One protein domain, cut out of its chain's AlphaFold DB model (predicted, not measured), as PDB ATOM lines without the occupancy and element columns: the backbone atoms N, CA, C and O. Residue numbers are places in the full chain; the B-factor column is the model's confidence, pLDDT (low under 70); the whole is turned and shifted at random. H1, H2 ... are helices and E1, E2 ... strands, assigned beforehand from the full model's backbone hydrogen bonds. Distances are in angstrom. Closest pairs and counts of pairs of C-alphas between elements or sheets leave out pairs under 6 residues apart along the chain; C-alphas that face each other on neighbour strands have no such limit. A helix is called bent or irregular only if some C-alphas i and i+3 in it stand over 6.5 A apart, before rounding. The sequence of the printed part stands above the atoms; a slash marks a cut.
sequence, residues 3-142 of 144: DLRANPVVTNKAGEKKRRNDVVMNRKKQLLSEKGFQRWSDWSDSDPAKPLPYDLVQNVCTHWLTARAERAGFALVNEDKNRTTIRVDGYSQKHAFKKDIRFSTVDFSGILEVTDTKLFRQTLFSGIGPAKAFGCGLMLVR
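Overview. This is residues 3 to 142 of the 144 residues of the protein "Type I-E CRISPR-associated protein Cas6/Cse3/CasE" of Omnitrophica bacterium GWA2_52_8 (UniProt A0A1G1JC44). Look first for one antiparallel sheet of four strands with the long helix H2 laid across one face of its E5 and E6 part. H1 and the loop of residues 36 to 52 reach out near the first end of H2, the small strand pair E4 and E7 and the helix H3 gather at its last end, and the tip of the E2 and E3 hairpin, residues 13 to 18, sticks out free. The printed part has 140 residues with three named helices and eight named strands, in the order E1 E2 E3 H1 H2 E4 E5 E6 E7 H3 E8; the class is mixed, helices and strands. The main sheet has the order E5, E6, E1, E8, and E2 with E3 and E4 with E7 make two further antiparallel sheets. The whole is compact, with a radius of gyration of the C-alphas of 16.4 A and spans of 47 by 43 by 28 A.

Along the chain. Begin at C-alpha 3, (118.793, 164.131, 127.290), where E1, residues 3 to 6, starts. E2, residues 9 to 14, and E3, residues 17 to 22, come next, and H1, residues 23 to 35, follows at once and is 18.4 A long. Find C-alpha 53 at (138.059, 158.461, 135.939); from there H2 runs 27.9 A through residues 53 to 72. It is irregular, with C-alphas 67 and 70 at 7.3 A. After it look for E4 at residues 74 to 76, E5 at residues 87 to 96, 26.7 A long, and E6 at residues 101 to 110, 29.5 A long. E7 holds residues 112 to 114, H3 residues 117 to 126, and E8 residues 139 to 141, ending at C-alpha 141, (112.247, 165.235, 127.048).

Arrangement. Start in the sheet at E1, an inner strand: N 3 and O 140 of E8 are 2.9 A apart, and on E6 look for N 4 and O 108 at 2.8 A, both within hydrogen-bond range. E5 and E6 form a hairpin, with N 89 and O 107 at 2.8 A; E5 and E8 are the edge strands. Two layers, a sheet with a helix on one face, are made by this sheet and H2, which lies over E5 and E6 at a height over the sheet of 8.4 A. On the local plane H2 and E5 stand at 86 degrees, across the strands; their closest C-alphas are Gln 58 and Val 88, 5.3 A. H1 touches H2 with residues 23 to 27 alone, closest at the C-alphas of Val 24 and Val 57, 6.0 A, at a steep tilt of 57 degrees, opposite ways. H1 is not on the main sheet, but only just, with 4 pairs of C-alphas within 10 A. E1 runs on into E2 at 24 degrees, and in the hairpin of E2 and E3 you find N 10 and O 21 at 2.9 A. H2 touches H3 with residues 71 to 72 alone, closest at the C-alphas of Ala 72 and Phe 120, 5.5 A, at a steep tilt of 60 degrees, opposite ways. H3 only grazes the main sheet, with residues 123 to 126. E6 runs on into E7 at 84 degrees, and E7 pairs with E4, N 75 and O 113 standing 2.8 A apart. In H1 and H3 every O i to N i+4 pair is within hydrogen-bond range; in H2 13 of 16 are.

Size, cuts and confidence. The farthest C-alphas are those of Asp 42 and Lys 118, 48.5 A apart. The printed part has no cut. Two links are long: residues 36 to 52, between H1 and H2, and residues 127 to 138, between H3 and E8. The mean pLDDT of the printed part is 90.9; look for values under 70 at residues 79 to 84 and 97 to 99.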
ATOM      1  N   ASP A   3     117.409 163.861 127.680       97.38
ATOM      2  CA  ASP A   3     118.793 164.131 127.290       97.38
ATOM      3  C   ASP A   3     119.140 165.584 127.649       97.38
ATOM      4  O   ASP A   3     118.340 166.499 127.441       97.38
ATOM      5  N   LEU A   4     120.325 165.823 128.209       97.94
ATOM      6  CA  LEU A   4     120.780 167.150 128.629       97.94
ATOM      7  C   LEU A   4     122.290 167.273 128.448       97.94
ATOM      8  O   LEU A   4     123.050 166.584 129.117       97.94
ATOM      9  N   ARG A   5     122.739 168.251 127.660       97.75
ATOM     10  CA  ARG A   5     124.130 168.717 127.710       97.75
ATOM     11  C   ARG A   5     124.243 169.851 128.715       97.75
ATOM     12  O   ARG A   5     123.564 170.859 128.559       97.75
ATOM     13  N   ALA A   6     125.112 169.758 129.714       97.50
ATOM     14  CA  ALA A   6     125.325 170.834 130.684       97.50
ATOM     15  C   ALA A   6     126.808 171.112 130.940       97.50
ATOM     16  O   ALA A   6     127.678 170.342 130.551       97.50
ATOM     17  N   ASN A   7     127.082 172.226 131.623       97.00
ATOM     18  CA  ASN A   7     128.392 172.569 132.173       97.00
ATOM     19  C   ASN A   7     128.332 172.468 133.708       97.00
ATOM     20  O   ASN A   7     127.899 173.424 134.371       97.00
ATOM     21  N   PRO A   8     128.695 171.315 134.296       96.94
ATOM     22  CA  PRO A   8     128.560 171.106 135.725       96.94
ATOM     23  C   PRO A   8     129.613 171.888 136.518       96.94
ATOM     24  O   PRO A   8     130.779 171.507 136.605       96.94
ATOM     25  N   VAL A   9     129.185 172.988 137.145       96.75
ATOM     26  CA  VAL A   9     130.047 173.811 138.009       96.75
ATOM     27  C   VAL A   9     129.533 173.925 139.441       96.75
ATOM     28  O   VAL A   9     128.322 173.962 139.694       96.75
ATOM     29  N   VAL A  10     130.475 174.077 140.369       94.81
ATOM     30  CA  VAL A  10     130.254 174.496 141.760       94.81
ATOM     31  C   VAL A  10     130.866 175.871 141.982       94.81
ATOM     32  O   VAL A  10     131.843 176.241 141.330       94.81
ATOM     33  N   THR A  11     130.272 176.659 142.875       92.81
ATOM     34  CA  THR A  11     130.825 177.963 143.259       92.81
ATOM     35  C   THR A  11     131.457 177.839 144.630       92.81
ATOM     36  O   THR A  11     130.750 177.606 145.605       92.81
ATOM     37  N   ASN A  12     132.768 178.044 144.702       88.31
ATOM     38  CA  ASN A  12     133.504 178.048 145.960       88.31
ATOM     39  C   ASN A  12     133.868 179.486 146.331       88.31
ATOM     40  O   ASN A  12     134.099 180.326 145.451       88.31
ATOM     41  N   LYS A  13     133.947 179.765 147.634       83.88
ATOM     42  CA  LYS A  13     134.565 180.996 148.133       83.88
ATOM     43  C   LYS A  13     136.085 180.838 148.059       83.88
ATOM     44  O   LYS A  13     136.618 179.836 148.522       83.88
ATOM     45  N   ALA A  14     136.762 181.807 147.457       75.56
ATOM     46  CA  ALA A  14     138.215 181.915 147.438       75.56
ATOM     47  C   ALA A  14     138.571 183.299 147.995       75.56
ATOM     48  O   ALA A  14     138.582 184.289 147.262       75.56
ATOM     49  N   GLY A  15     138.753 183.372 149.317       79.06
ATOM     50  CA  GLY A  15     138.769 184.644 150.042       79.06
ATOM     51  C   GLY A  15     137.434 185.382 149.882       79.06
ATOM     52  O   GLY A  15     136.366 184.785 150.031       79.06
ATOM     53  N   GLU A  16     137.494 186.659 149.512       77.44
ATOM     54  CA  GLU A  16     136.316 187.510 149.280       77.44
ATOM     55  C   GLU A  16     135.620 187.252 147.931       77.44
ATOM     56  O   GLU A  16     134.463 187.625 147.734       77.44
ATOM     57  N   LYS A  17     136.297 186.594 146.980       78.00
ATOM     58  CA  LYS A  17     135.778 186.394 145.620       78.00
ATOM     59  C   LYS A  17     135.136 185.014 145.462       78.00
ATOM     60  O   LYS A  17     135.643 183.994 145.931       78.00
ATOM     61  N   LYS A  18     134.011 184.961 144.744       86.31
ATOM     62  CA  LYS A  18     133.356 183.706 144.340       86.31
ATOM     63  C   LYS A  18     133.960 183.210 143.029       86.31
ATOM     64  O   LYS A  18     133.996 183.957 142.053       86.31
ATOM     65  N   ARG A  19     134.373 181.941 142.977       87.88
ATOM     66  CA  ARG A  19     134.892 181.307 141.755       87.88
ATOM     67  C   ARG A  19     134.060 180.089 141.380       87.88
ATOM     68  O   ARG A  19     133.762 179.251 142.228       87.88
ATOM     69  N   ARG A  20     133.716 179.985 140.096       90.50
ATOM     70  CA  ARG A  20     133.093 178.789 139.520       90.50
ATOM     71  C   ARG A  20     134.181 177.807 139.107       90.50
ATOM     72  O   ARG A  20     135.100 178.187 138.387       90.50
ATOM     73  N   ASN A  21     134.061 176.568 139.561       92.38
ATOM     74  CA  ASN A  21     134.960 175.476 139.219       92.38
ATOM     75  C   ASN A  21     134.152 174.330 138.616       92.38
ATOM     76  O   ASN A  21     133.050 174.044 139.083       92.38
ATOM     77  N   ASP A  22     134.723 173.668 137.612       95.12
ATOM     78  CA  ASP A  22     134.232 172.379 137.127       95.12
ATOM     79  C   ASP A  22     134.131 171.386 138.293       95.12
ATOM     80  O   ASP A  22     135.053 171.287 139.107       95.12
ATOM     81  N   VAL A  23     133.004 170.679 138.399       96.88
ATOM     82  CA  VAL A  23     132.723 169.790 139.540       96.88
ATOM     83  C   VAL A  23     133.720 168.637 139.637       96.88
ATOM     84  O   VAL A  23     134.145 168.295 140.739       96.88
ATOM     85  N   VAL A  24     134.144 168.081 138.496       96.50
ATOM     86  CA  VAL A  24     135.065 166.939 138.440       96.50
ATOM     87  C   VAL A  24     136.455 167.390 138.869       96.50
ATOM     88  O   VAL A  24     137.067 166.776 139.740       96.50
ATOM     89  N   MET A  25     136.942 168.508 138.330       94.94
ATOM     90  CA  MET A  25     138.226 169.088 138.728       94.94
ATOM     91  C   MET A  25     138.216 169.548 140.184       94.94
ATOM     92  O   MET A  25     139.220 169.397 140.879       94.94
ATOM     93  N   ASN A  26     137.091 170.082 140.665       95.56
ATOM     94  CA  ASN A  26     136.928 170.426 142.070       95.56
ATOM     95  C   ASN A  26     137.069 169.186 142.963       95.56
ATOM     96  O   ASN A  26     137.844 169.220 143.917       95.56
ATOM     97  N   ARG A  27     136.385 168.082 142.630       96.44
ATOM     98  CA  ARG A  27     136.476 166.844 143.415       96.44
ATOM     99  C   ARG A  27     137.862 166.208 143.332       96.44
ATOM    100  O   ARG A  27     138.375 165.791 144.365       96.44
ATOM    101  N   LYS A  28     138.509 166.198 142.158       95.38
ATOM    102  CA  LYS A  28     139.904 165.736 142.022       95.38
ATOM    103  C   LYS A  28     140.837 166.487 142.969       95.38
ATOM    104  O   LYS A  28     141.606 165.855 143.678       95.38
ATOM    105  N   LYS A  29     140.742 167.820 143.030       94.19
ATOM    106  CA  LYS A  29     141.566 168.631 143.942       94.19
ATOM    107  C   LYS A  29     141.316 168.307 145.415       94.19
ATOM    108  O   LYS A  29     142.271 168.236 146.177       94.19
ATOM    109  N   GLN A  30     140.057 168.099 145.800       94.62
ATOM    110  CA  GLN A  30     139.710 167.693 147.165       94.62
ATOM    111  C   GLN A  30     140.326 166.334 147.514       94.62
ATOM    112  O   GLN A  30     141.006 166.233 148.524       94.62
ATOM    113  N   LEU A  31     140.186 165.334 146.639       95.94
ATOM    114  CA  LEU A  31     140.771 164.005 146.842       95.94
ATOM    115  C   LEU A  31     142.300 164.042 146.972       95.94
ATOM    116  O   LEU A  31     142.857 163.388 147.846       95.94
ATOM    117  N   LEU A  32     142.980 164.822 146.126       95.44
ATOM    118  CA  LEU A  32     144.433 164.989 146.218       95.44
ATOM    119  C   LEU A  32     144.837 165.608 147.557       95.44
ATOM    120  O   LEU A  32     145.742 165.100 148.209       95.44
ATOM    121  N   SER A  33     144.117 166.641 148.004       93.75
ATOM    122  CA  SER A  33     144.344 167.259 149.312       93.75
ATOM    123  C   SER A  33     144.082 166.295 150.472       93.75
ATOM    124  O   SER A  33     144.857 166.284 151.420       93.75
ATOM    125  N   GLU A  34     143.014 165.493 150.407       94.19
ATOM    126  CA  GLU A  34     142.658 164.487 151.422       94.19
ATOM    127  C   GLU A  34     143.729 163.391 151.543       94.19
ATOM    128  O   GLU A  34     143.958 162.863 152.628       94.19
ATOM    129  N   LYS A  35     144.393 163.048 150.432       93.06
ATOM    130  CA  LYS A  35     145.421 162.001 150.362       93.06
ATOM    131  C   LYS A  35     146.859 162.524 150.438       93.06
ATOM    132  O   LYS A  35     147.786 161.723 150.465       93.06
ATOM    133  N   GLY A  36     147.057 163.843 150.474       93.56
ATOM    134  CA  GLY A  36     148.383 164.467 150.525       93.56
ATOM    135  C   GLY A  36     149.161 164.454 149.202       93.56
ATOM    136  O   GLY A  36     150.371 164.666 149.207       93.56
ATOM    137  N   PHE A  37     148.498 164.232 148.064       94.06
ATOM    138  CA  PHE A  37     149.130 164.253 146.741       94.06
ATOM    139  C   PHE A  37     149.111 165.656 146.119       94.06
ATOM    140  O   PHE A  37     148.162 166.419 146.299       94.06
ATOM    141  N   GLN A  38     150.134 165.991 145.324       90.69
ATOM    142  CA  GLN A  38     150.189 167.263 144.587       90.69
ATOM    143  C   GLN A  38     149.542 167.153 143.200       90.69
ATOM    144  O   GLN A  38     148.834 168.065 142.764       90.69
ATOM    145  N   ARG A  39     149.745 166.031 142.498       93.25
ATOM    146  CA  ARG A  39     149.183 165.775 141.163       93.25
ATOM    147  C   ARG A  39     148.439 164.447 141.121       93.25
ATOM    148  O   ARG A  39     148.766 163.500 141.823       93.25
ATOM    149  N   TRP A  40     147.473 164.348 140.207       91.50
ATOM    150  CA  TRP A  40     146.712 163.112 139.975       91.50
ATOM    151  C   TRP A  40     147.571 161.931 139.509       91.50
ATOM    152  O   TRP A  40     147.214 160.782 139.757       91.50
ATOM    153  N   SER A  41     148.693 162.217 138.844       92.81
ATOM    154  CA  SER A  41     149.693 161.228 138.430       92.81
ATOM    155  C   SER A  41     150.514 160.671 139.591       92.81
ATOM    156  O   SER A  41     151.096 159.607 139.445       92.81
ATOM    157  N   ASP A  42     150.586 161.387 140.717       94.12
ATOM    158  CA  ASP A  42     151.371 160.950 141.878       94.12
ATOM    159  C   ASP A  42     150.615 159.874 142.684       94.12
ATOM    160  O   ASP A  42     151.212 159.142 143.466       94.12
ATOM    161  N   TRP A  43     149.299 159.754 142.477       94.69
ATOM    162  CA  TRP A  43     148.469 158.705 143.060       94.69
ATOM    163  C   TRP A  43     148.536 157.449 142.186       94.69
ATOM    164  O   TRP A  43     148.147 157.509 141.020       94.69
ATOM    165  N   SER A  44     148.999 156.319 142.723       92.94
ATOM    166  CA  SER A  44     149.098 155.058 141.969       92.94
ATOM    167  C   SER A  44     147.754 154.616 141.375       92.94
ATOM    168  O   SER A  44     146.741 154.629 142.068       92.94
ATOM    169  N   ASP A  45     147.748 154.178 140.112       91.75
ATOM    170  CA  ASP A  45     146.552 153.626 139.450       91.75
ATOM    171  C   ASP A  45     146.133 152.253 140.003       91.75
ATOM    172  O   ASP A  45     144.985 151.852 139.841       91.75
ATOM    173  N   SER A  46     147.040 151.547 140.684       92.31
ATOM    174  CA  SER A  46     146.752 150.284 141.376       92.31
ATOM    175  C   SER A  46     146.222 150.465 142.802       92.31
ATOM    176  O   SER A  46     145.861 149.477 143.440       92.31
ATOM    177  N   ASP A  47     146.170 151.697 143.319       92.56
ATOM    178  CA  ASP A  47     145.579 151.970 144.628       92.56
ATOM    179  C   ASP A  47     144.043 151.875 144.534       92.56
ATOM    180  O   ASP A  47     143.431 152.674 143.820       92.56
ATOM    181  N   PRO A  48     143.386 150.959 145.273       91.56
ATOM    182  CA  PRO A  48     141.933 150.803 145.232       91.56
ATOM    183  C   PRO A  48     141.172 152.040 145.733       91.56
ATOM    184  O   PRO A  48     139.987 152.193 145.445       91.56
ATOM    185  N   ALA A  49     141.821 152.938 146.481       91.56
ATOM    186  CA  ALA A  49     141.217 154.192 146.907       91.56
ATOM    187  C   ALA A  49     141.159 155.238 145.781       91.56
ATOM    188  O   ALA A  49     140.435 156.230 145.927       91.56
ATOM    189  N   LYS A  50     141.915 155.060 144.686       93.88
ATOM    190  CA  LYS A  50     141.894 155.969 143.540       93.88
ATOM    191  C   LYS A  50     140.663 155.667 142.688       93.88
ATOM    192  O   LYS A  50     140.590 154.606 142.076       93.88
ATOM    193  N   PRO A  51     139.689 156.587 142.597       93.81
ATOM    194  CA  PRO A  51     138.510 156.324 141.794       93.81
ATOM    195  C   PRO A  51     138.887 156.282 140.315       93.81
ATOM    196  O   PRO A  51     139.641 157.138 139.828       93.81
ATOM    197  N   LEU A  52     138.299 155.332 139.588       92.94
ATOM    198  CA  LEU A  52     138.404 155.303 138.138       92.94
ATOM    199  C   LEU A  52     137.867 156.625 137.562       92.94
ATOM    200  O   LEU A  52     136.871 157.162 138.064       92.94
ATOM    201  N   PRO A  53     138.492 157.186 136.507       91.44
ATOM    202  CA  PRO A  53     138.059 158.461 135.939       91.44
ATOM    203  C   PRO A  53     136.581 158.479 135.542       91.44
ATOM    204  O   PRO A  53     135.911 159.486 135.769       91.44
ATOM    205  N   TYR A  54     136.087 157.370 134.988       92.25
ATOM    206  CA  TYR A  54     134.687 157.198 134.614       92.25
ATOM    207  C   TYR A  54     133.763 157.282 135.836       92.25
ATOM    208  O   TYR A  54     132.892 158.148 135.872       92.25
ATOM    209  N   ASP A  55     134.016 156.484 136.879       92.69
ATOM    210  CA  ASP A  55     133.201 156.472 138.101       92.69
ATOM    211  C   ASP A  55     133.197 157.832 138.801       92.69
ATOM    212  O   ASP A  55     132.168 158.294 139.297       92.69
ATOM    213  N   LEU A  56     134.345 158.516 138.817       94.75
ATOM    214  CA  LEU A  56     134.441 159.853 139.389       94.75
ATOM    215  C   LEU A  56     133.550 160.851 138.639       94.75
ATOM    216  O   LEU A  56     132.829 161.621 139.275       94.75
ATOM    217  N   VAL A  57     133.604 160.857 137.304       95.44
ATOM    218  CA  VAL A  57     132.769 161.732 136.468       95.44
ATOM    219  C   VAL A  57     131.294 161.390 136.667       95.44
ATOM    220  O   VAL A  57     130.513 162.278 137.010       95.44
ATOM    221  N   GLN A  58     130.936 160.111 136.538       94.50
ATOM    222  CA  GLN A  58     129.583 159.593 136.713       94.50
ATOM    223  C   GLN A  58     128.978 160.040 138.050       94.50
ATOM    224  O   GLN A  58     127.926 160.684 138.073       94.50
ATOM    225  N   ASN A  59     129.670 159.786 139.161       94.06
ATOM    226  CA  ASN A  59     129.167 160.086 140.501       94.06
ATOM    227  C   ASN A  59     129.037 161.592 140.753       94.06
ATOM    228  O   ASN A  59     128.006 162.071 141.229       94.06
ATOM    229  N   VAL A  60     130.074 162.365 140.421       96.31
ATOM    230  CA  VAL A  60     130.111 163.800 140.735       96.31
ATOM    231  C   VAL A  60     129.123 164.587 139.872       96.31
ATOM    232  O   VAL A  60     128.435 165.482 140.371       96.31
ATOM    233  N   CYS A  61     129.024 164.267 138.582       96.81
ATOM    234  CA  CYS A  61     128.082 164.923 137.681       96.81
ATOM    235  C   CYS A  61     126.636 164.534 137.999       96.81
ATOM    236  O   CYS A  61     125.776 165.416 138.020       96.81
ATOM    237  N   THR A  62     126.368 163.263 138.315       95.50
ATOM    238  CA  THR A  62     125.038 162.832 138.771       95.50
ATOM    239  C   THR A  62     124.634 163.592 140.026       95.50
ATOM    240  O   THR A  62     123.582 164.224 140.038       95.50
ATOM    241  N   HIS A  63     125.508 163.657 141.037       95.50
ATOM    242  CA  HIS A  63     125.247 164.429 142.254       95.50
ATOM    243  C   HIS A  63     124.937 165.907 141.958       95.50
ATOM    244  O   HIS A  63     124.025 166.494 142.545       95.50
ATOM    245  N   TRP A  64     125.655 166.516 141.007       96.69
ATOM    246  CA  TRP A  64     125.395 167.890 140.582       96.69
ATOM    247  C   TRP A  64     123.993 168.077 139.987       96.69
ATOM    248  O   TRP A  64     123.357 169.102 140.270       96.69
ATOM    249  N   LEU A  65     123.516 167.124 139.179       96.50
ATOM    250  CA  LEU A  65     122.178 167.169 138.589       96.50
ATOM    251  C   LEU A  65     121.102 166.890 139.647       96.50
ATOM    252  O   LEU A  65     120.143 167.655 139.740       96.50
ATOM    253  N   THR A  66     121.304 165.890 140.509       95.06
ATOM    254  CA  THR A  66     120.397 165.557 141.621       95.06
ATOM    255  C   THR A  66     120.164 166.757 142.539       95.06
ATOM    256  O   THR A  66     119.022 167.113 142.806       95.06
ATOM    257  N   ALA A  67     121.222 167.481 142.930       95.25
ATOM    258  CA  ALA A  67     121.129 168.688 143.767       95.25
ATOM    259  C   ALA A  67     120.404 169.881 143.095       95.25
ATOM    260  O   ALA A  67     120.294 170.984 143.655       95.25
ATOM    261  N   ARG A  68     119.985 169.724 141.839       95.56
ATOM    262  CA  ARG A  68     119.208 170.702 141.070       95.56
ATOM    263  C   ARG A  68     117.817 170.206 140.714       95.56
ATOM    264  O   ARG A  68     117.006 171.054 140.373       95.56
ATOM    265  N   ALA A  69     117.560 168.906 140.816       95.50
ATOM    266  CA  ALA A  69     116.341 168.272 140.342       95.50
ATOM    267  C   ALA A  69     115.092 168.871 141.012       95.50
ATOM    268  O   ALA A  69     114.223 169.399 140.322       95.50
ATOM    269  N   GLU A  70     115.075 168.932 142.348       94.75
ATOM    270  CA  GLU A  70     113.924 169.415 143.125       94.75
ATOM    271  C   GLU A  70     113.492 170.834 142.719       94.75
ATOM    272  O   GLU A  70     112.372 171.051 142.266       94.75
ATOM    273  N   ARG A  71     114.415 171.804 142.763       96.31
ATOM    274  CA  ARG A  71     114.151 173.192 142.326       96.31
ATOM    275  C   ARG A  71     113.876 173.335 140.826       96.31
ATOM    276  O   ARG A  71     113.472 174.406 140.385       96.31
ATOM    277  N   ALA A  72     114.181 172.305 140.047       97.31
ATOM    278  CA  ALA A  72     113.919 172.243 138.621       97.31
ATOM    279  C   ALA A  72     112.600 171.515 138.302       97.31
ATOM    280  O   ALA A  72     112.260 171.379 137.129       97.31
ATOM    281  N   GLY A  73     111.843 171.079 139.316       98.00
ATOM    282  CA  GLY A  73     110.530 170.452 139.159       98.00
ATOM    283  C   GLY A  73     110.566 168.992 138.712       98.00
ATOM    284  O   GLY A  73     109.580 168.510 138.153       98.00
ATOM    285  N   PHE A  74     111.680 168.284 138.919       97.00
ATOM    286  CA  PHE A  74     111.769 166.853 138.629       97.00
ATOM    287  C   PHE A  74     112.559 166.077 139.689       97.00
ATOM    288  O   PHE A  74     113.319 166.646 140.468       97.00
ATOM    289  N   ALA A  75     112.421 164.757 139.687       94.88
ATOM    290  CA  ALA A  75     113.289 163.816 140.385       94.88
ATOM    291  C   ALA A  75     113.941 162.875 139.365       94.88
ATOM    292  O   ALA A  75     113.345 162.547 138.343       94.88
ATOM    293  N   LEU A  76     115.185 162.461 139.607       92.94
ATOM    294  CA  LEU A  76     115.846 161.455 138.773       92.94
ATOM    295  C   LEU A  76     115.405 160.064 139.234       92.94
ATOM    296  O   LEU A  76     115.458 159.775 140.431       92.94
ATOM    297  N   VAL A  77     115.000 159.207 138.298       88.56
ATOM    298  CA  VAL A  77     114.577 157.839 138.617       88.56
ATOM    299  C   VAL A  77     115.813 156.952 138.792       88.56
ATOM    300  O   VAL A  77     116.683 156.889 137.918       88.56
ATOM    301  N   ASN A  78     115.902 156.258 139.925       76.44
ATOM    302  CA  ASN A  78     116.914 155.231 140.177       76.44
ATOM    303  C   ASN A  78     116.264 153.859 139.961       76.44
ATOM    304  O   ASN A  78     115.271 153.555 140.621       76.44
ATOM    305  N   GLU A  79     116.799 153.045 139.052       57.78
ATOM    306  CA  GLU A  79     116.387 151.647 138.929       57.78
ATOM    307  C   GLU A  79     117.203 150.859 139.950       57.78
ATOM    308  O   GLU A  79     118.416 150.688 139.824       57.78
ATOM    309  N   ASP A  80     116.505 150.443 141.003       51.00
ATOM    310  CA  ASP A  80     117.023 149.870 142.238       51.00
ATOM    311  C   ASP A  80     117.847 150.823 143.107       51.00
ATOM    312  O   ASP A  80     118.619 151.666 142.651       51.00
ATOM    313  N   LYS A  81     117.697 150.643 144.424       50.94
ATOM    314  CA  LYS A  81     118.249 151.462 145.519       50.94
ATOM    315  C   LYS A  81     119.770 151.729 145.457       50.94
ATOM    316  O   LYS A  81     120.256 152.498 146.276       50.94
ATOM    317  N   ASN A  82     120.496 151.143 144.499       49.81
ATOM    318  CA  ASN A  82     121.938 151.281 144.296       49.81
ATOM    319  C   ASN A  82     122.379 151.695 142.873       49.81
ATOM    320  O   ASN A  82     123.586 151.817 142.663       49.81
ATOM    321  N   ARG A  83     121.485 151.914 141.890       52.62
ATOM    322  CA  ARG A  83     121.894 152.363 140.541       52.62
ATOM    323  C   ARG A  83     121.009 153.486 140.005       52.62
ATOM    324  O   ARG A  83     119.829 153.331 139.714       52.62
ATOM    325  N   THR A  84     121.611 154.655 139.834       60.28
ATOM    326  CA  THR A  84     120.974 155.751 139.108       60.28
ATOM    327  C   THR A  84     120.905 155.392 137.623       60.28
ATOM    328  O   THR A  84     121.933 155.080 137.030       60.28
ATOM    329  N   THR A  85     119.721 155.485 137.001       76.06
ATOM    330  CA  THR A  85     119.546 155.274 135.542       76.06
ATOM    331  C   THR A  85     120.234 156.340 134.691       76.06
ATOM    332  O   THR A  85     120.205 156.281 133.462       76.06
ATOM    333  N   ILE A  86     120.821 157.354 135.331       90.75
ATOM    334  CA  ILE A  86     121.442 158.463 134.634       90.75
ATOM    335  C   ILE A  86     122.795 158.016 134.115       90.75
ATOM    336  O   ILE A  86     123.687 157.687 134.891       90.75
ATOM    337  N   ARG A  87     122.960 158.070 132.802       93.81
ATOM    338  CA  ARG A  87     124.245 157.912 132.135       93.81
ATOM    339  C   ARG A  87     124.898 159.279 131.979       93.81
ATOM    340  O   ARG A  87     124.244 160.225 131.531       93.81
ATOM    341  N   VAL A  88     126.167 159.370 132.360       95.50
ATOM    342  CA  VAL A  88     126.993 160.569 132.230       95.50
ATOM    343  C   VAL A  88     128.117 160.293 131.239       95.50
ATOM    344  O   VAL A  88     129.059 159.571 131.547       95.50
ATOM    345  N   ASP A  89     128.054 160.941 130.081       93.69
ATOM    346  CA  ASP A  89     129.027 160.793 129.002       93.69
ATOM    347  C   ASP A  89     129.592 162.141 128.557       93.69
ATOM    348  O   ASP A  89     129.237 163.215 129.054       93.69
ATOM    349  N   GLY A  90     130.503 162.093 127.584       89.75
ATOM    350  CA  GLY A  90     130.897 163.278 126.827       89.75
ATOM    351  C   GLY A  90     131.620 164.345 127.652       89.75
ATOM    352  O   GLY A  90     131.718 165.485 127.191       89.75
ATOM    353  N   TYR A  91     132.138 163.998 128.843       94.25
ATOM    354  CA  TYR A  91     132.928 164.920 129.657       94.25
ATOM    355  C   TYR A  91     134.104 165.456 128.839       94.25
ATOM    356  O   TYR A  91     135.028 164.728 128.476       94.25
ATOM    357  N   SER A  92     134.069 166.752 128.544       92.94
ATOM    358  CA  SER A  92     135.054 167.403 127.686       92.94
ATOM    359  C   SER A  92     135.330 168.807 128.191       92.94
ATOM    360  O   SER A  92     134.402 169.577 128.428       92.94
ATOM    361  N   GLN A  93     136.606 169.164 128.334       90.75
ATOM    362  CA  GLN A  93     137.011 170.538 128.615       90.75
ATOM    363  C   GLN A  93     137.201 171.288 127.299       90.75
ATOM    364  O   GLN A  93     137.895 170.828 126.394       90.75
ATOM    365  N   LYS A  94     136.562 172.449 127.186       88.56
ATOM    366  CA  LYS A  94     136.591 173.320 126.017       88.56
ATOM    367  C   LYS A  94     137.394 174.579 126.320       88.56
ATOM    368  O   LYS A  94     137.287 175.158 127.404       88.56
ATOM    369  N   HIS A  95     138.150 175.023 125.321       84.62
ATOM    370  CA  HIS A  95     138.855 176.296 125.321       84.62
ATOM    371  C   HIS A  95     138.453 177.096 124.079       84.62
ATOM    372  O   HIS A  95     138.630 176.632 122.955       84.62
ATOM    373  N   ALA A  96     137.892 178.290 124.274       74.62
ATOM    374  CA  ALA A  96     137.568 179.191 123.174       74.62
ATOM    375  C   ALA A  96     138.684 180.237 123.017       74.62
ATOM    376  O   ALA A  96     138.726 181.230 123.749       74.62
ATOM    377  N   PHE A  97     139.564 180.009 122.035       59.62
ATOM    378  CA  PHE A  97     140.807 180.758 121.794       59.62
ATOM    379  C   PHE A  97     140.644 182.283 121.706       59.62
ATOM    380  O   PHE A  97     141.539 183.018 122.104       59.62
ATOM    381  N   LYS A  98     139.501 182.792 121.230       61.38
ATOM    382  CA  LYS A  98     139.310 184.241 121.042       61.38
ATOM    383  C   LYS A  98     139.040 185.035 122.331       61.38
ATOM    384  O   LYS A  98     139.038 186.258 122.263       61.38
ATOM    385  N   LYS A  99     138.763 184.394 123.479       61.66
ATOM    386  CA  LYS A  99     138.357 185.099 124.721       61.66
ATOM    387  C   LYS A  99     138.889 184.492 126.038       61.66
ATOM    388  O   LYS A  99     138.367 184.833 127.092       61.66
ATOM    389  N   ASP A 100     139.859 183.568 125.993       80.88
ATOM    390  CA  ASP A 100     140.330 182.764 127.150       80.88
ATOM    391  C   ASP A 100     139.181 182.160 127.992       80.88
ATOM    392  O   ASP A 100     139.237 182.036 129.216       80.88
ATOM    393  N   ILE A 101     138.083 181.780 127.328       83.19
ATOM    394  CA  ILE A 101     136.940 181.155 127.999       83.19
ATOM    395  C   ILE A 101     137.225 179.660 128.120       83.19
ATOM    396  O   ILE A 101     137.487 178.983 127.123       83.19
ATOM    397  N   ARG A 102     137.137 179.145 129.350       87.81
ATOM    398  CA  ARG A 102     137.294 177.723 129.673       87.81
ATOM    399  C   ARG A 102     136.045 177.209 130.369       87.81
ATOM    400  O   ARG A 102     135.578 177.813 131.333       87.81
ATOM    401  N   PHE A 103     135.514 176.097 129.884       91.75
ATOM    402  CA  PHE A 103     134.357 175.430 130.474       91.75
ATOM    403  C   PHE A 103     134.385 173.939 130.161       91.75
ATOM    404  O   PHE A 103     135.132 173.510 129.288       91.75
ATOM    405  N   SER A 104     133.585 173.153 130.868       94.19
ATOM    406  CA  SER A 104     133.375 171.745 130.555       94.19
ATOM    407  C   SER A 104     131.968 171.521 130.016       94.19
ATOM    408  O   SER A 104     131.055 172.312 130.256       94.19
ATOM    409  N   THR A 105     131.805 170.443 129.263       96.31
ATOM    410  CA  THR A 105     130.510 169.931 128.820       96.31
ATOM    411  C   THR A 105     130.367 168.493 129.272       96.31
ATOM    412  O   THR A 105     131.354 167.760 129.261       96.31
ATOM    413  N   VAL A 106     129.156 168.109 129.653       97.50
ATOM    414  CA  VAL A 106     128.773 166.758 130.064       97.50
ATOM    415  C   VAL A 106     127.400 166.454 129.491       97.50
ATOM    416  O   VAL A 106     126.514 167.305 129.577       97.50
ATOM    417  N   ASP A 107     127.240 165.256 128.945       97.75
ATOM    418  CA  ASP A 107     125.985 164.753 128.407       97.75
ATOM    419  C   ASP A 107     125.339 163.807 129.424       97.75
ATOM    420  O   ASP A 107     125.926 162.810 129.836       97.75
ATOM    421  N   PHE A 108     124.132 164.153 129.854       97.50
ATOM    422  CA  PHE A 108     123.292 163.372 130.749       97.50
ATOM    423  C   PHE A 108     122.162 162.749 129.944       97.50
ATOM    424  O   PHE A 108     121.519 163.444 129.158       97.50
ATOM    425  N   SER A 109     121.868 161.479 130.191       96.25
ATOM    426  CA  SER A 109     120.672 160.825 129.656       96.25
ATOM    427  C   SER A 109     120.067 159.896 130.698       96.25
ATOM    428  O   SER A 109     120.795 159.358 131.529       96.25
ATOM    429  N   GLY A 110     118.746 159.723 130.687       94.56
ATOM    430  CA  GLY A 110     118.082 158.784 131.593       94.56
ATOM    431  C   GLY A 110     116.588 159.033 131.754       94.56
ATOM    432  O   GLY A 110     115.914 159.534 130.844       94.56
ATOM    433  N   ILE A 111     116.054 158.668 132.918       93.50
ATOM    434  CA  ILE A 111     114.638 158.830 133.253       93.50
ATOM    435  C   ILE A 111     114.501 159.832 134.401       93.50
ATOM    436  O   ILE A 111     115.247 159.807 135.379       93.50
ATOM    437  N   LEU A 112     113.533 160.733 134.254       94.75
ATOM    438  CA  LEU A 112     113.103 161.643 135.302       94.75
ATOM    439  C   LEU A 112     111.595 161.519 135.493       94.75
ATOM    440  O   LEU A 112     110.874 161.175 134.554       94.75
ATOM    441  N   GLU A 113     111.150 161.829 136.698       95.19
ATOM    442  CA  GLU A 113     109.753 161.994 137.071       95.19
ATOM    443  C   GLU A 113     109.490 163.482 137.300       95.19
ATOM    444  O   GLU A 113     110.265 164.157 137.979       95.19
ATOM    445  N   VAL A 114     108.418 164.018 136.715       97.19
ATOM    446  CA  VAL A 114     108.040 165.422 136.919       97.19
ATOM    447  C   VAL A 114     107.331 165.546 138.263       97.19
ATOM    448  O   VAL A 114     106.254 164.989 138.441       97.19
ATOM    449  N   THR A 115     107.921 166.304 139.185       97.94
ATOM    450  CA  THR A 115     107.388 166.514 140.540       97.94
ATOM    451  C   THR A 115     106.610 167.822 140.664       97.94
ATOM    452  O   THR A 115     105.659 167.901 141.435       97.94
ATOM    453  N   ASP A 116     106.963 168.839 139.870       98.44
ATOM    454  CA  ASP A 116     106.226 170.101 139.757       98.44
ATOM    455  C   ASP A 116     106.201 170.550 138.293       98.44
ATOM    456  O   ASP A 116     107.212 170.949 137.712       98.44
ATOM    457  N   THR A 117     105.015 170.518 137.688       97.88
ATOM    458  CA  THR A 117     104.827 170.830 136.266       97.88
ATOM    459  C   THR A 117     105.124 172.290 135.915       97.88
ATOM    460  O   THR A 117     105.593 172.561 134.806       97.88
ATOM    461  N   LYS A 118     104.892 173.242 136.828       98.19
ATOM    462  CA  LYS A 118     105.145 174.672 136.587       98.19
ATOM    463  C   LYS A 118     106.643 174.955 136.618       98.19
ATOM    464  O   LYS A 118     107.160 175.573 135.681       98.19
ATOM    465  N   LEU A 119     107.341 174.461 137.643       98.25
ATOM    466  CA  LEU A 119     108.799 174.583 137.759       98.25
ATOM    467  C   LEU A 119     109.512 173.840 136.629       98.25
ATOM    468  O   LEU A 119     110.457 174.367 136.035       98.25
ATOM    469  N   PHE A 120     109.032 172.648 136.279       98.38
ATOM    470  CA  PHE A 120     109.614 171.867 135.197       98.38
ATOM    471  C   PHE A 120     109.463 172.562 133.848       98.38
ATOM    472  O   PHE A 120     110.438 172.713 133.113       98.38
ATOM    473  N   ARG A 121     108.271 173.097 133.552       98.00
ATOM    474  CA  ARG A 121     108.052 173.904 132.348       98.00
ATOM    475  C   ARG A 121     109.017 175.088 132.294       98.00
ATOM    476  O   ARG A 121     109.651 175.301 131.265       98.00
ATOM    477  N   GLN A 122     109.174 175.838 133.384       97.81
ATOM    478  CA  GLN A 122     110.136 176.945 133.436       97.81
ATOM    479  C   GLN A 122     111.577 176.468 133.209       97.81
ATOM    480  O   GLN A 122     112.350 177.134 132.514       97.81
ATOM    481  N   THR A 123     111.945 175.313 133.758       97.81
ATOM    482  CA  THR A 123     113.266 174.704 133.571       97.81
ATOM    483  C   THR A 123     113.535 174.379 132.107       97.81
ATOM    484  O   THR A 123     114.610 174.716 131.615       97.81
ATOM    485  N   LEU A 124     112.567 173.805 131.387       97.38
ATOM    486  CA  LEU A 124     112.719 173.480 129.963       97.38
ATOM    487  C   LEU A 124     113.027 174.722 129.113       97.38
ATOM    488  O   LEU A 124     113.895 174.669 128.246       97.38
ATOM    489  N   PHE A 125     112.371 175.854 129.391       96.50
ATOM    490  CA  PHE A 125     112.591 177.097 128.639       96.50
ATOM    491  C   PHE A 125     113.828 177.879 129.087       96.50
ATOM    492  O   PHE A 125     114.473 178.542 128.279       96.50
ATOM    493  N   SER A 126     114.158 177.840 130.377       96.06
ATOM    494  CA  SER A 126     115.287 178.603 130.915       96.06
ATOM    495  C   SER A 126     116.614 177.856 130.804       96.06
ATOM    496  O   SER A 126     117.661 178.499 130.733       96.06
ATOM    497  N   GLY A 127     116.586 176.524 130.781       96.81
ATOM    498  CA  GLY A 127     117.737 175.634 130.731       96.81
ATOM    499  C   GLY A 127     118.518 175.510 132.047       96.81
ATOM    500  O   GLY A 127     118.516 176.403 132.903       96.81
ATOM    501  N   ILE A 128     119.267 174.415 132.189       96.62
ATOM    502  CA  ILE A 128     119.984 174.051 133.423       96.62
ATOM    503  C   ILE A 128     121.476 174.405 133.350       96.62
ATOM    504  O   ILE A 128     122.207 173.976 132.465       96.62
ATOM    505  N   GLY A 129     121.967 175.131 134.357       94.00
ATOM    506  CA  GLY A 129     123.398 175.408 134.518       94.00
ATOM    507  C   GLY A 129     123.936 176.571 133.665       94.00
ATOM    508  O   GLY A 129     123.182 177.275 133.001       94.00
ATOM    509  N   PRO A 130     125.242 176.868 133.755       93.94
ATOM    510  CA  PRO A 130     125.894 177.947 133.007       93.94
ATOM    511  C   PRO A 130     126.218 177.553 131.553       93.94
ATOM    512  O   PRO A 130     125.923 176.452 131.106       93.94
ATOM    513  N   ALA A 131     126.886 178.463 130.833       93.38
ATOM    514  CA  ALA A 131     127.367 178.266 129.459       93.38
ATOM    515  C   ALA A 131     126.260 177.993 128.418       93.38
ATOM    516  O   ALA A 131     126.507 177.363 127.396       93.38
ATOM    517  N   LYS A 132     125.052 178.535 128.640       94.31
ATOM    518  CA  LYS A 132     123.898 178.370 127.737       94.31
ATOM    519  C   LYS A 132     124.161 178.832 126.303       94.31
ATOM    520  O   LYS A 132     123.802 178.148 125.355       94.31
ATOM    521  N   ALA A 133     124.902 179.929 126.151       92.12
ATOM    522  CA  ALA A 133     125.332 180.445 124.850       92.12
ATOM    523  C   ALA A 133     126.348 179.544 124.110       92.12
ATOM    524  O   ALA A 133     126.684 179.822 122.966       92.12
ATOM    525  N   PHE A 134     126.847 178.481 124.751       91.44
ATOM    526  CA  PHE A 134     127.837 177.553 124.199       91.44
ATOM    527  C   PHE A 134     127.280 176.128 124.039       91.44
ATOM    528  O   PHE A 134     128.035 175.158 124.082       91.44
ATOM    529  N   GLY A 135     125.958 175.990 123.887       92.19
ATOM    530  CA  GLY A 135     125.305 174.698 123.652       92.19
ATOM    531  C   GLY A 135     125.088 173.858 124.913       92.19
ATOM    532  O   GLY A 135     125.018 172.636 124.824       92.19
ATOM    533  N   CYS A 136     125.012 174.495 126.086       95.94
ATOM    534  CA  CYS A 136     124.661 173.840 127.349       95.94
ATOM    535  C   CYS A 136     123.258 174.246 127.828       95.94
ATOM    536  O   CYS A 136     122.749 175.315 127.510       95.94
ATOM    537  N   GLY A 137     122.653 173.419 128.668       96.31
ATOM    538  CA  GLY A 137     121.456 173.712 129.443       96.31
ATOM    539  C   GLY A 137     120.129 173.366 128.782       96.31
ATOM    540  O   GLY A 137     119.139 173.312 129.504       96.31
ATOM    541  N   LEU A 138     120.087 173.092 127.477       96.69
ATOM    542  CA  LEU A 138     118.880 172.574 126.833       96.69
ATOM    543  C   LEU A 138     118.628 171.130 127.287       96.69
ATOM    544  O   LEU A 138     119.501 170.276 127.130       96.69
ATOM    545  N   MET A 139     117.435 170.878 127.824       97.69
ATOM    546  CA  MET A 139     116.951 169.542 128.157       97.69
ATOM    547  C   MET A 139     115.899 169.121 127.133       97.69
ATOM    548  O   MET A 139     114.904 169.819 126.940       97.69
ATOM    549  N   LEU A 140     116.117 167.975 126.498       97.75
ATOM    550  CA  LEU A 140     115.138 167.315 125.646       97.75
ATOM    551  C   LEU A 140     114.409 166.265 126.472       97.75
ATOM    552  O   LEU A 140     115.035 165.545 127.247       97.75
ATOM    553  N   VAL A 141     113.091 166.183 126.315       97.12
ATOM    554  CA  VAL A 141     112.247 165.235 127.048       97.12
ATOM    555  C   VAL A 141     111.306 164.521 126.096       97.12
ATOM    556  O   VAL A 141     110.819 165.103 125.128       97.12
ATOM    557  N   ARG A 142     111.041 163.254 126.391       95.56
ATOM    558  CA  ARG A 142     110.065 162.423 125.683       95.56
ATOM    559  C   ARG A 142     109.412 161.438 126.652       95.56
ATOM    560  O   ARG A 142     110.055 161.090 127.651       95.56
TER     561      ARG A 142